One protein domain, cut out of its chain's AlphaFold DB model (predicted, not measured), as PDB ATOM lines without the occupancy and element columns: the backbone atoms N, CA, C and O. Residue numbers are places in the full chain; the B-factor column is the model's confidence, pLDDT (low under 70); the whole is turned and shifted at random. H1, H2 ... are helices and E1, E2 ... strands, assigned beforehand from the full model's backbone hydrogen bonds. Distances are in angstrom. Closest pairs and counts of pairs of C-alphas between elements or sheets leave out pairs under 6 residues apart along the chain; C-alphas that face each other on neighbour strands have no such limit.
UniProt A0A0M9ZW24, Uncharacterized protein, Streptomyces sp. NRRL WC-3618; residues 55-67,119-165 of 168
ATOM      1  N   THR A  55     108.610 106.064  92.827       94.50
ATOM      2  CA  THR A  55     107.902 106.632  91.682       94.50
ATOM      3  C   THR A  55     108.874 106.693  90.520       94.50
ATOM      4  O   THR A  55     110.043 106.984  90.724       94.50
ATOM      5  N   GLY A  56     108.418 106.432  89.306       94.12
ATOM      6  CA  GLY A  56     109.265 106.548  88.125       94.12
ATOM      7  C   GLY A  56     108.481 106.284  86.856       94.12
ATOM      8  O   GLY A  56     107.285 105.986  86.884       94.12
ATOM      9  N   VAL A  57     109.156 106.400  85.726       95.44
ATOM     10  CA  VAL A  57     108.622 106.013  84.425       95.44
ATOM     11  C   VAL A  57     108.873 104.526  84.246       95.44
ATOM     12  O   VAL A  57     110.000 104.064  84.395       95.44
ATOM     13  N   ARG A  58     107.833 103.751  83.933       94.56
ATOM     14  CA  ARG A  58     108.009 102.337  83.594       94.56
ATOM     15  C   ARG A  58     109.025 102.218  82.451       94.56
ATOM     16  O   ARG A  58     109.005 102.997  81.507       94.56
ATOM     17  N   GLU A  59     109.908 101.234  82.532       93.88
ATOM     18  CA  GLU A  59     110.846 100.928  81.450       93.88
ATOM     19  C   GLU A  59     110.586  99.516  80.911       93.88
ATOM     20  O   GLU A  59     110.309  99.312  79.720       93.88
ATOM     21  N   ALA A  60     110.644  98.538  81.820       94.38
ATOM     22  CA  ALA A  60     110.542  97.120  81.523       94.38
ATOM     23  C   ALA A  60     109.910  96.346  82.686       94.38
ATOM     24  O   ALA A  60     109.910  96.778  83.837       94.38
ATOM     25  N   VAL A  61     109.378  95.167  82.377       95.56
ATOM     26  CA  VAL A  61     108.850  94.215  83.360       95.56
ATOM     27  C   VAL A  61     109.414  92.832  83.060       95.56
ATOM     28  O   VAL A  61     109.666  92.499  81.900       95.56
ATOM     29  N   ARG A  62     109.642  92.029  84.097       96.19
ATOM     30  CA  ARG A  62     110.174  90.670  83.972       96.19
ATOM     31  C   ARG A  62     109.571  89.766  85.033       96.19
ATOM     32  O   ARG A  62     109.664  90.051  86.220       96.19
ATOM     33  N   HIS A  63     109.040  88.627  84.609       96.88
ATOM     34  CA  HIS A  63     108.605  87.562  85.507       96.88
ATOM     35  C   HIS A  63     109.686  86.488  85.622       96.88
ATOM     36  O   HIS A  63     110.129  85.916  84.625       96.88
ATOM     37  N   ILE A  64     110.125  86.216  86.849       96.06
ATOM     38  CA  ILE A  64     111.036  85.119  87.157       96.06
ATOM     39  C   ILE A  64     110.200  83.950  87.661       96.06
ATOM     40  O   ILE A  64     109.718  83.954  88.789       96.06
ATOM     41  N   THR A  65     110.072  82.914  86.836       95.88
ATOM     42  CA  THR A  65     109.282  81.729  87.182       95.88
ATOM     43  C   THR A  65     109.908  80.915  88.315       95.88
ATOM     44  O   THR A  65     111.141  80.783  88.427       95.88
ATOM     45  N   ARG A  66     109.042  80.296  89.125       96.69
ATOM     46  CA  ARG A  66     109.437  79.315  90.141       96.69
ATOM     47  C   ARG A  66     110.194  78.160  89.489       96.69
ATOM     48  O   ARG A  66     109.720  77.557  88.529       96.69
ATOM     49  N   LYS A  67     111.343  77.790  90.059       97.31
ATOM     50  CA  LYS A  67     112.077  76.578  89.672       97.31
ATOM     51  C   LYS A  67     112.006  75.567  90.800       97.31
ATOM     52  O   LYS A  67     112.350  75.880  91.940       97.31
ATOM     53  N   ARG A 119     109.379  85.446  91.324       97.38
ATOM     54  CA  ARG A 119     109.582  86.878  91.585       97.38
ATOM     55  C   ARG A 119     109.012  87.699  90.439       97.38
ATOM     56  O   ARG A 119     109.133  87.306  89.273       97.38
ATOM     57  N   TRP A 120     108.444  88.852  90.760       97.94
ATOM     58  CA  TRP A 120     107.886  89.784  89.786       97.94
ATOM     59  C   TRP A 120     108.717  91.055  89.799       97.94
ATOM     60  O   TRP A 120     108.779  91.743  90.811       97.94
ATOM     61  N   CYS A 121     109.389  91.347  88.689       97.06
ATOM     62  CA  CYS A 121     110.353  92.432  88.616       97.06
ATOM     63  C   CYS A 121     109.855  93.573  87.721       97.06
ATOM     64  O   CYS A 121     109.344  93.334  86.622       97.06
ATOM     65  N   VAL A 122     110.100  94.809  88.146       96.25
ATOM     66  CA  VAL A 122     109.827  96.034  87.384       96.25
ATOM     67  C   VAL A 122     111.089  96.891  87.348       96.25
ATOM     68  O   VAL A 122     111.720  97.093  88.382       96.25
ATOM     69  N   SER A 123     111.446  97.382  86.163       95.38
ATOM     70  CA  SER A 123     112.481  98.401  85.971       95.38
ATOM     71  C   SER A 123     111.824  99.753  85.736       95.38
ATOM     72  O   SER A 123     110.832  99.849  84.995       95.38
ATOM     73  N   LEU A 124     112.377 100.776  86.377       94.81
ATOM     74  CA  LEU A 124     111.939 102.159  86.278       94.81
ATOM     75  C   LEU A 124     113.094 103.040  85.793       94.81
ATOM     76  O   LEU A 124     114.247 102.804  86.142       94.81
ATOM     77  N   ASN A 125     112.733 104.082  85.053       93.44
ATOM     78  CA  ASN A 125     113.573 105.237  84.767       93.44
ATOM     79  C   ASN A 125     113.106 106.428  85.611       93.44
ATOM     80  O   ASN A 125     111.934 106.494  85.997       93.44
ATOM     81  N   ASP A 126     113.994 107.391  85.824       91.12
ATOM     82  CA  ASP A 126     113.754 108.623  86.574       91.12
ATOM     83  C   ASP A 126     113.176 108.339  87.970       91.12
ATOM     84  O   ASP A 126     112.117 108.842  88.368       91.12
ATOM     85  N   VAL A 127     113.831 107.435  88.708       91.69
ATOM     86  CA  VAL A 127     113.306 106.949  89.987       91.69
ATOM     87  C   VAL A 127     113.348 108.065  91.022       91.69
ATOM     88  O   VAL A 127     114.410 108.457  91.487       91.69
ATOM     89  N   ASN A 128     112.183 108.553  91.435       89.88
ATOM     90  CA  ASN A 128     112.023 109.686  92.347       89.88
ATOM     91  C   ASN A 128     112.766 110.954  91.875       89.88
ATOM     92  O   ASN A 128     113.181 111.755  92.709       89.88
ATOM     93  N   GLY A 129     112.931 111.140  90.560       87.75
ATOM     94  CA  GLY A 129     113.713 112.250  90.000       87.75
ATOM     95  C   GLY A 129     115.225 111.995  89.940       87.75
ATOM     96  O   GLY A 129     115.987 112.912  89.636       87.75
ATOM     97  N   ASP A 130     115.675 110.786  90.288       88.06
ATOM     98  CA  ASP A 130     117.082 110.393  90.329       88.06
ATOM     99  C   ASP A 130     117.399 109.407  89.198       88.06
ATOM    100  O   ASP A 130     117.092 108.215  89.269       88.06
ATOM    101  N   THR A 131     118.056 109.915  88.156       88.12
ATOM    102  CA  THR A 131     118.491 109.125  86.993       88.12
ATOM    103  C   THR A 131     119.674 108.205  87.300       88.12
ATOM    104  O   THR A 131     119.915 107.240  86.579       88.12
ATOM    105  N   ALA A 132     120.401 108.418  88.406       86.50
ATOM    106  CA  ALA A 132     121.461 107.494  88.815       86.50
ATOM    107  C   ALA A 132     120.902 106.134  89.271       86.50
ATOM    108  O   ALA A 132     121.651 105.163  89.397       86.50
ATOM    109  N   LYS A 133     119.589 106.062  89.514       84.25
ATOM    110  CA  LYS A 133     118.849 104.845  89.869       84.25
ATOM    111  C   LYS A 133     118.102 104.233  88.686       84.25
ATOM    112  O   LYS A 133     117.311 103.309  88.882       84.25
ATOM    113  N   ASP A 134     118.374 104.707  87.475       85.12
ATOM    114  CA  ASP A 134     117.865 104.084  86.262       85.12
ATOM    115  C   ASP A 134     118.408 102.652  86.134       85.12
ATOM    116  O   ASP A 134     119.496 102.320  86.616       85.12
ATOM    117  N   ALA A 135     117.623 101.775  85.508       80.38
ATOM    118  CA  ALA A 135     117.913 100.346  85.349       80.38
ATOM    119  C   ALA A 135     117.954  99.513  86.652       80.38
ATOM    120  O   ALA A 135     118.341  98.333  86.631       80.38
ATOM    121  N   VAL A 136     117.528 100.069  87.793       91.44
ATOM    122  CA  VAL A 136     117.315  99.284  89.016       91.44
ATOM    123  C   VAL A 136     116.054  98.435  88.873       91.44
ATOM    124  O   VAL A 136     114.958  98.921  88.597       91.44
ATOM    125  N   TRP A 137     116.205  97.137  89.131       95.69
ATOM    126  CA  TRP A 137     115.094  96.195  89.158       95.69
ATOM    127  C   TRP A 137     114.507  96.086  90.561       95.69
ATOM    128  O   TRP A 137     115.180  95.630  91.488       95.69
ATOM    129  N   TYR A 138     113.234  96.425  90.694       95.50
ATOM    130  CA  TYR A 138     112.458  96.278  91.919       95.50
ATOM    131  C   TYR A 138     111.644  94.993  91.882       95.50
ATOM    132  O   TYR A 138     111.043  94.667  90.860       95.50
ATOM    133  N   GLU A 139     111.625  94.270  92.994       96.75
ATOM    134  CA  GLU A 139     110.676  93.189  93.226       96.75
ATOM    135  C   GLU A 139     109.371  93.772  93.756       96.75
ATOM    136  O   GLU A 139     109.378  94.671  94.599       96.75
ATOM    137  N   VAL A 140     108.252  93.282  93.235       97.12
ATOM    138  CA  VAL A 140     106.912  93.745  93.586       97.12
ATOM    139  C   VAL A 140     105.970  92.563  93.775       97.12
ATOM    140  O   VAL A 140     106.212  91.462  93.280       97.12
ATOM    141  N   THR A 141     104.827  92.823  94.406       96.81
ATOM    142  CA  THR A 141     103.739  91.843  94.463       96.81
ATOM    143  C   THR A 141     103.225  91.500  93.057       96.81
ATOM    144  O   THR A 141     103.257  92.323  92.133       96.81
ATOM    145  N   HIS A 142     102.639  90.310  92.898       97.12
ATOM    146  CA  HIS A 142     101.976  89.910  91.650       97.12
ATOM    147  C   HIS A 142     100.866  90.889  91.215       97.12
ATOM    148  O   HIS A 142     100.705  91.175  90.025       97.12
ATOM    149  N   ALA A 143     100.113  91.437  92.176       97.56
ATOM    150  CA  ALA A 143      99.041  92.394  91.904       97.56
ATOM    151  C   ALA A 143      99.595  93.696  91.303       97.56
ATOM    152  O   ALA A 143      99.136  94.139  90.249       97.56
ATOM    153  N   THR A 144     100.637  94.256  91.921       97.19
ATOM    154  CA  THR A 144     101.344  95.446  91.429       97.19
ATOM    155  C   THR A 144     101.961  95.200  90.052       97.19
ATOM    156  O   THR A 144     101.813  96.025  89.152       97.19
ATOM    157  N   TYR A 145     102.593  94.043  89.848       97.38
ATOM    158  CA  TYR A 145     103.150  93.659  88.551       97.38
ATOM    159  C   TYR A 145     102.092  93.644  87.446       97.38
ATOM    160  O   TYR A 145     102.325  94.174  86.358       97.38
ATOM    161  N   THR A 146     100.922  93.064  87.718       97.56
ATOM    162  CA  THR A 146      99.820  92.982  86.749       97.56
ATOM    163  C   THR A 146      99.314  94.375  86.376       97.56
ATOM    164  O   THR A 146      99.164  94.676  85.192       97.56
ATOM    165  N   GLN A 147      99.136  95.254  87.367       96.44
ATOM    166  CA  GLN A 147      98.732  96.647  87.148       96.44
ATOM    167  C   GLN A 147      99.753  97.412  86.290       96.44
ATOM    168  O   GLN A 147      99.387  98.047  85.304       96.44
ATOM    169  N   ILE A 148     101.044  97.314  86.622       96.00
ATOM    170  CA  ILE A 148     102.119  98.000  85.890       96.00
ATOM    171  C   ILE A 148     102.287  97.430  84.479       96.00
ATOM    172  O   ILE A 148     102.568  98.169  83.536       96.00
ATOM    173  N   THR A 149     102.099  96.121  84.310       95.75
ATOM    174  CA  THR A 149     102.173  95.470  82.999       95.75
ATOM    175  C   THR A 149     101.067  95.964  82.069       95.75
ATOM    176  O   THR A 149     101.340  96.173  80.886       95.75
ATOM    177  N   ALA A 150      99.865  96.197  82.605       95.31
ATOM    178  CA  ALA A 150      98.727  96.739  81.866       95.31
ATOM    179  C   ALA A 150      98.869  98.233  81.518       95.31
ATOM    180  O   ALA A 150      98.241  98.701  80.570       95.31
ATOM    181  N   ALA A 151      99.690  98.990  82.254       93.56
ATOM    182  CA  ALA A 151      99.982 100.383  81.929       93.56
ATOM    183  C   ALA A 151     100.784 100.504  80.617       93.56
ATOM    184  O   ALA A 151     101.396  99.547  80.150       93.56
ATOM    185  N   ASN A 152     100.848 101.699  80.029       92.56
ATOM    186  CA  ASN A 152     101.711 101.946  78.868       92.56
ATOM    187  C   ASN A 152     103.196 101.836  79.238       92.56
ATOM    188  O   ASN A 152     103.578 102.052  80.389       92.56
ATOM    189  N   ARG A 153     104.054 101.512  78.259       85.69
ATOM    190  CA  ARG A 153     105.488 101.277  78.504       85.69
ATOM    191  C   ARG A 153     106.186 102.463  79.160       85.69
ATOM    192  O   ARG A 153     107.063 102.199  79.949       85.69
ATOM    193  N   LEU A 154     105.773 103.701  78.888       91.25
ATOM    194  CA  LEU A 154     106.363 104.936  79.430       91.25
ATOM    195  C   LEU A 154     105.430 105.653  80.420       91.25
ATOM    196  O   LEU A 154     105.505 106.867  80.602       91.25
ATOM    197  N   ALA A 155     104.488 104.927  81.024       94.44
ATOM    198  CA  ALA A 155     103.613 105.507  82.032       94.44
ATOM    199  C   ALA A 155     104.397 105.802  83.318       94.44
ATOM    200  O   ALA A 155     105.225 104.996  83.747       94.44
ATOM    201  N   LYS A 156     104.090 106.932  83.964       95.38
ATOM    202  CA  LYS A 156     104.519 107.177  85.344       95.38
ATOM    203  C   LYS A 156     103.771 106.222  86.267       95.38
ATOM    204  O   LYS A 156     102.545 106.146  86.218       95.38
ATOM    205  N   VAL A 157     104.509 105.500  87.097       95.62
ATOM    206  CA  VAL A 157     103.980 104.528  88.054       95.62
ATOM    207  C   VAL A 157     104.567 104.790  89.434       95.62
ATOM    208  O   VAL A 157     105.666 105.328  89.563       95.62
ATOM    209  N   LYS A 158     103.818 104.413  90.469       95.50
ATOM    210  CA  LYS A 158     104.211 104.546  91.872       95.50
ATOM    211  C   LYS A 158     103.831 103.272  92.616       95.50
ATOM    212  O   LYS A 158     102.688 102.832  92.504       95.50
ATOM    213  N   PHE A 159     104.764 102.680  93.356       94.81
ATOM    214  CA  PHE A 159     104.513 101.472  94.144       94.81
ATOM    215  C   PHE A 159     105.529 101.296  95.276       94.81
ATOM    216  O   PHE A 159     106.603 101.894  95.262       94.81
ATOM    217  N   THR A 160     105.194 100.451  96.248       95.69
ATOM    218  CA  THR A 160     106.113 100.040  97.316       95.69
ATOM    219  C   THR A 160     106.812  98.747  96.894       95.69
ATOM    220  O   THR A 160     106.118  97.756  96.645       95.69
ATOM    221  N   PRO A 161     108.146  98.734  96.746       95.00
ATOM    222  CA  PRO A 161     108.877  97.529  96.386       95.00
ATOM    223  C   PRO A 161     108.974  96.576  97.584       95.00
ATOM    224  O   PRO A 161     109.066  97.009  98.729       95.00
ATOM    225  N   GLU A 162     109.000  95.274  97.315       94.88
ATOM    226  CA  GLU A 162     109.314  94.251  98.323       94.88
ATOM    227  C   GLU A 162     110.831  94.119  98.518       94.88
ATOM    228  O   GLU A 162     111.303  93.870  99.626       94.88
ATOM    229  N   ALA A 163     111.602  94.307  97.441       92.62
ATOM    230  CA  ALA A 163     113.063  94.290  97.447       92.62
ATOM    231  C   ALA A 163     113.649  95.034  96.231       92.62
ATOM    232  O   ALA A 163     112.954  95.325  95.255       92.62
ATOM    233  N   THR A 164     114.954  95.301  96.261       92.19
ATOM    234  CA  THR A 164     115.741  95.798  95.119       92.19
ATOM    235  C   THR A 164     116.651  94.695  94.566       92.19
ATOM    236  O   THR A 164     116.864  93.664  95.202       92.19
ATOM    237  N   GLY A 165     117.169  94.870  93.347       88.31
ATOM    238  CA  GLY A 165     118.044  93.882  92.704       88.31
ATOM    239  C   GLY A 165     117.300  92.642  92.191       88.31
ATOM    240  O   GLY A 165     117.837  91.535  92.195       88.31
TER     241      GLY A 165
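What this domain is: This is residues 55 to 67 and 119 to 165 of the 168 residues of an uncharacterized protein of Streptomyces sp. NRRL WC-3618 (UniProt A0A0M9ZW24). A strongly twisted, curled sheet of four strands has one helix, H1, packed over one of its faces, and the last residues after E4 fold back to the opposite edge, where residues 163 to 164 pair with E3. E1 bends sharply, and its two parts pair with different neighbours: E4 beside its beginning, E2 beside the rest. The printed part has 60 residues with four named strands and one named helix, in the order E1, E2, E3, H1, E4; the sheet runs E3, E2, E1, E4, antiparallel throughout, and the class is mixed, helices and strands. The whole is compact, with a radius of gyration of the C-alphas of 10.6 A, yet elongated in outline, spanning 35 by 22 by 16 A.

Where its parts are: Find C-alpha 55 at (107.902, 106.632, 91.682), where E1 begins; it takes residues 55 to 64, is 22.2 A long and bends by 81 degrees at residue 58. After the cut, start at C-alpha 119 at (109.582, 86.878, 91.585) and go along E2, residues 119 to 125, for 20.0 A. E3 is residues 137 to 140, 9.6 A long. Look next at H1, residues 142 to 150, 12.4 A long. E4, residues 156 to 159, is 10.5 A long and ends at C-alpha 159 at (104.513, 101.472, 94.144).

How they stand to each other: Begin with the inner strands E1 and E2, antiparallel at 150 degrees: N 62 and O 121 are 2.9 A apart, and N 57 and O 125 are 2.8 A apart, within hydrogen-bond range. At one edge, E2 and E3 form a hairpin at 130 degrees, with N 138 and O 122 at 2.8 A. At the other edge, E4 is antiparallel to E1 beside residues 55 to 57, with N 157 and O 56 at 2.8 A. E3 and E4 are only just apart, their closest C-alphas 8.1 A from each other. H1 is on the sheet at a height of 7.2 A, only just over E3 and E2, with 3 of its C-alphas falling on each. On the local plane it stands at 33 degrees to E2, only just slantwise to the strands. Its closest C-alpha pair with E2 is Trp 120 and His 142, 6.2 A. In H1, every O i to N i+4 pair is within hydrogen-bond range.

The domain as a whole: Look for the two C-alphas farthest apart at Lys 67 and Gly 129, 35.7 A. Residues 68 to 118 are not printed; C-alphas 67 and 119 are 10.8 A apart across this cut. The link from E2 to E3 is long, with 11 residues; those from E3 to H1 and from H1 to E4 are tight. The mean pLDDT of the printed part is 93.8, and no printed residue is under 70.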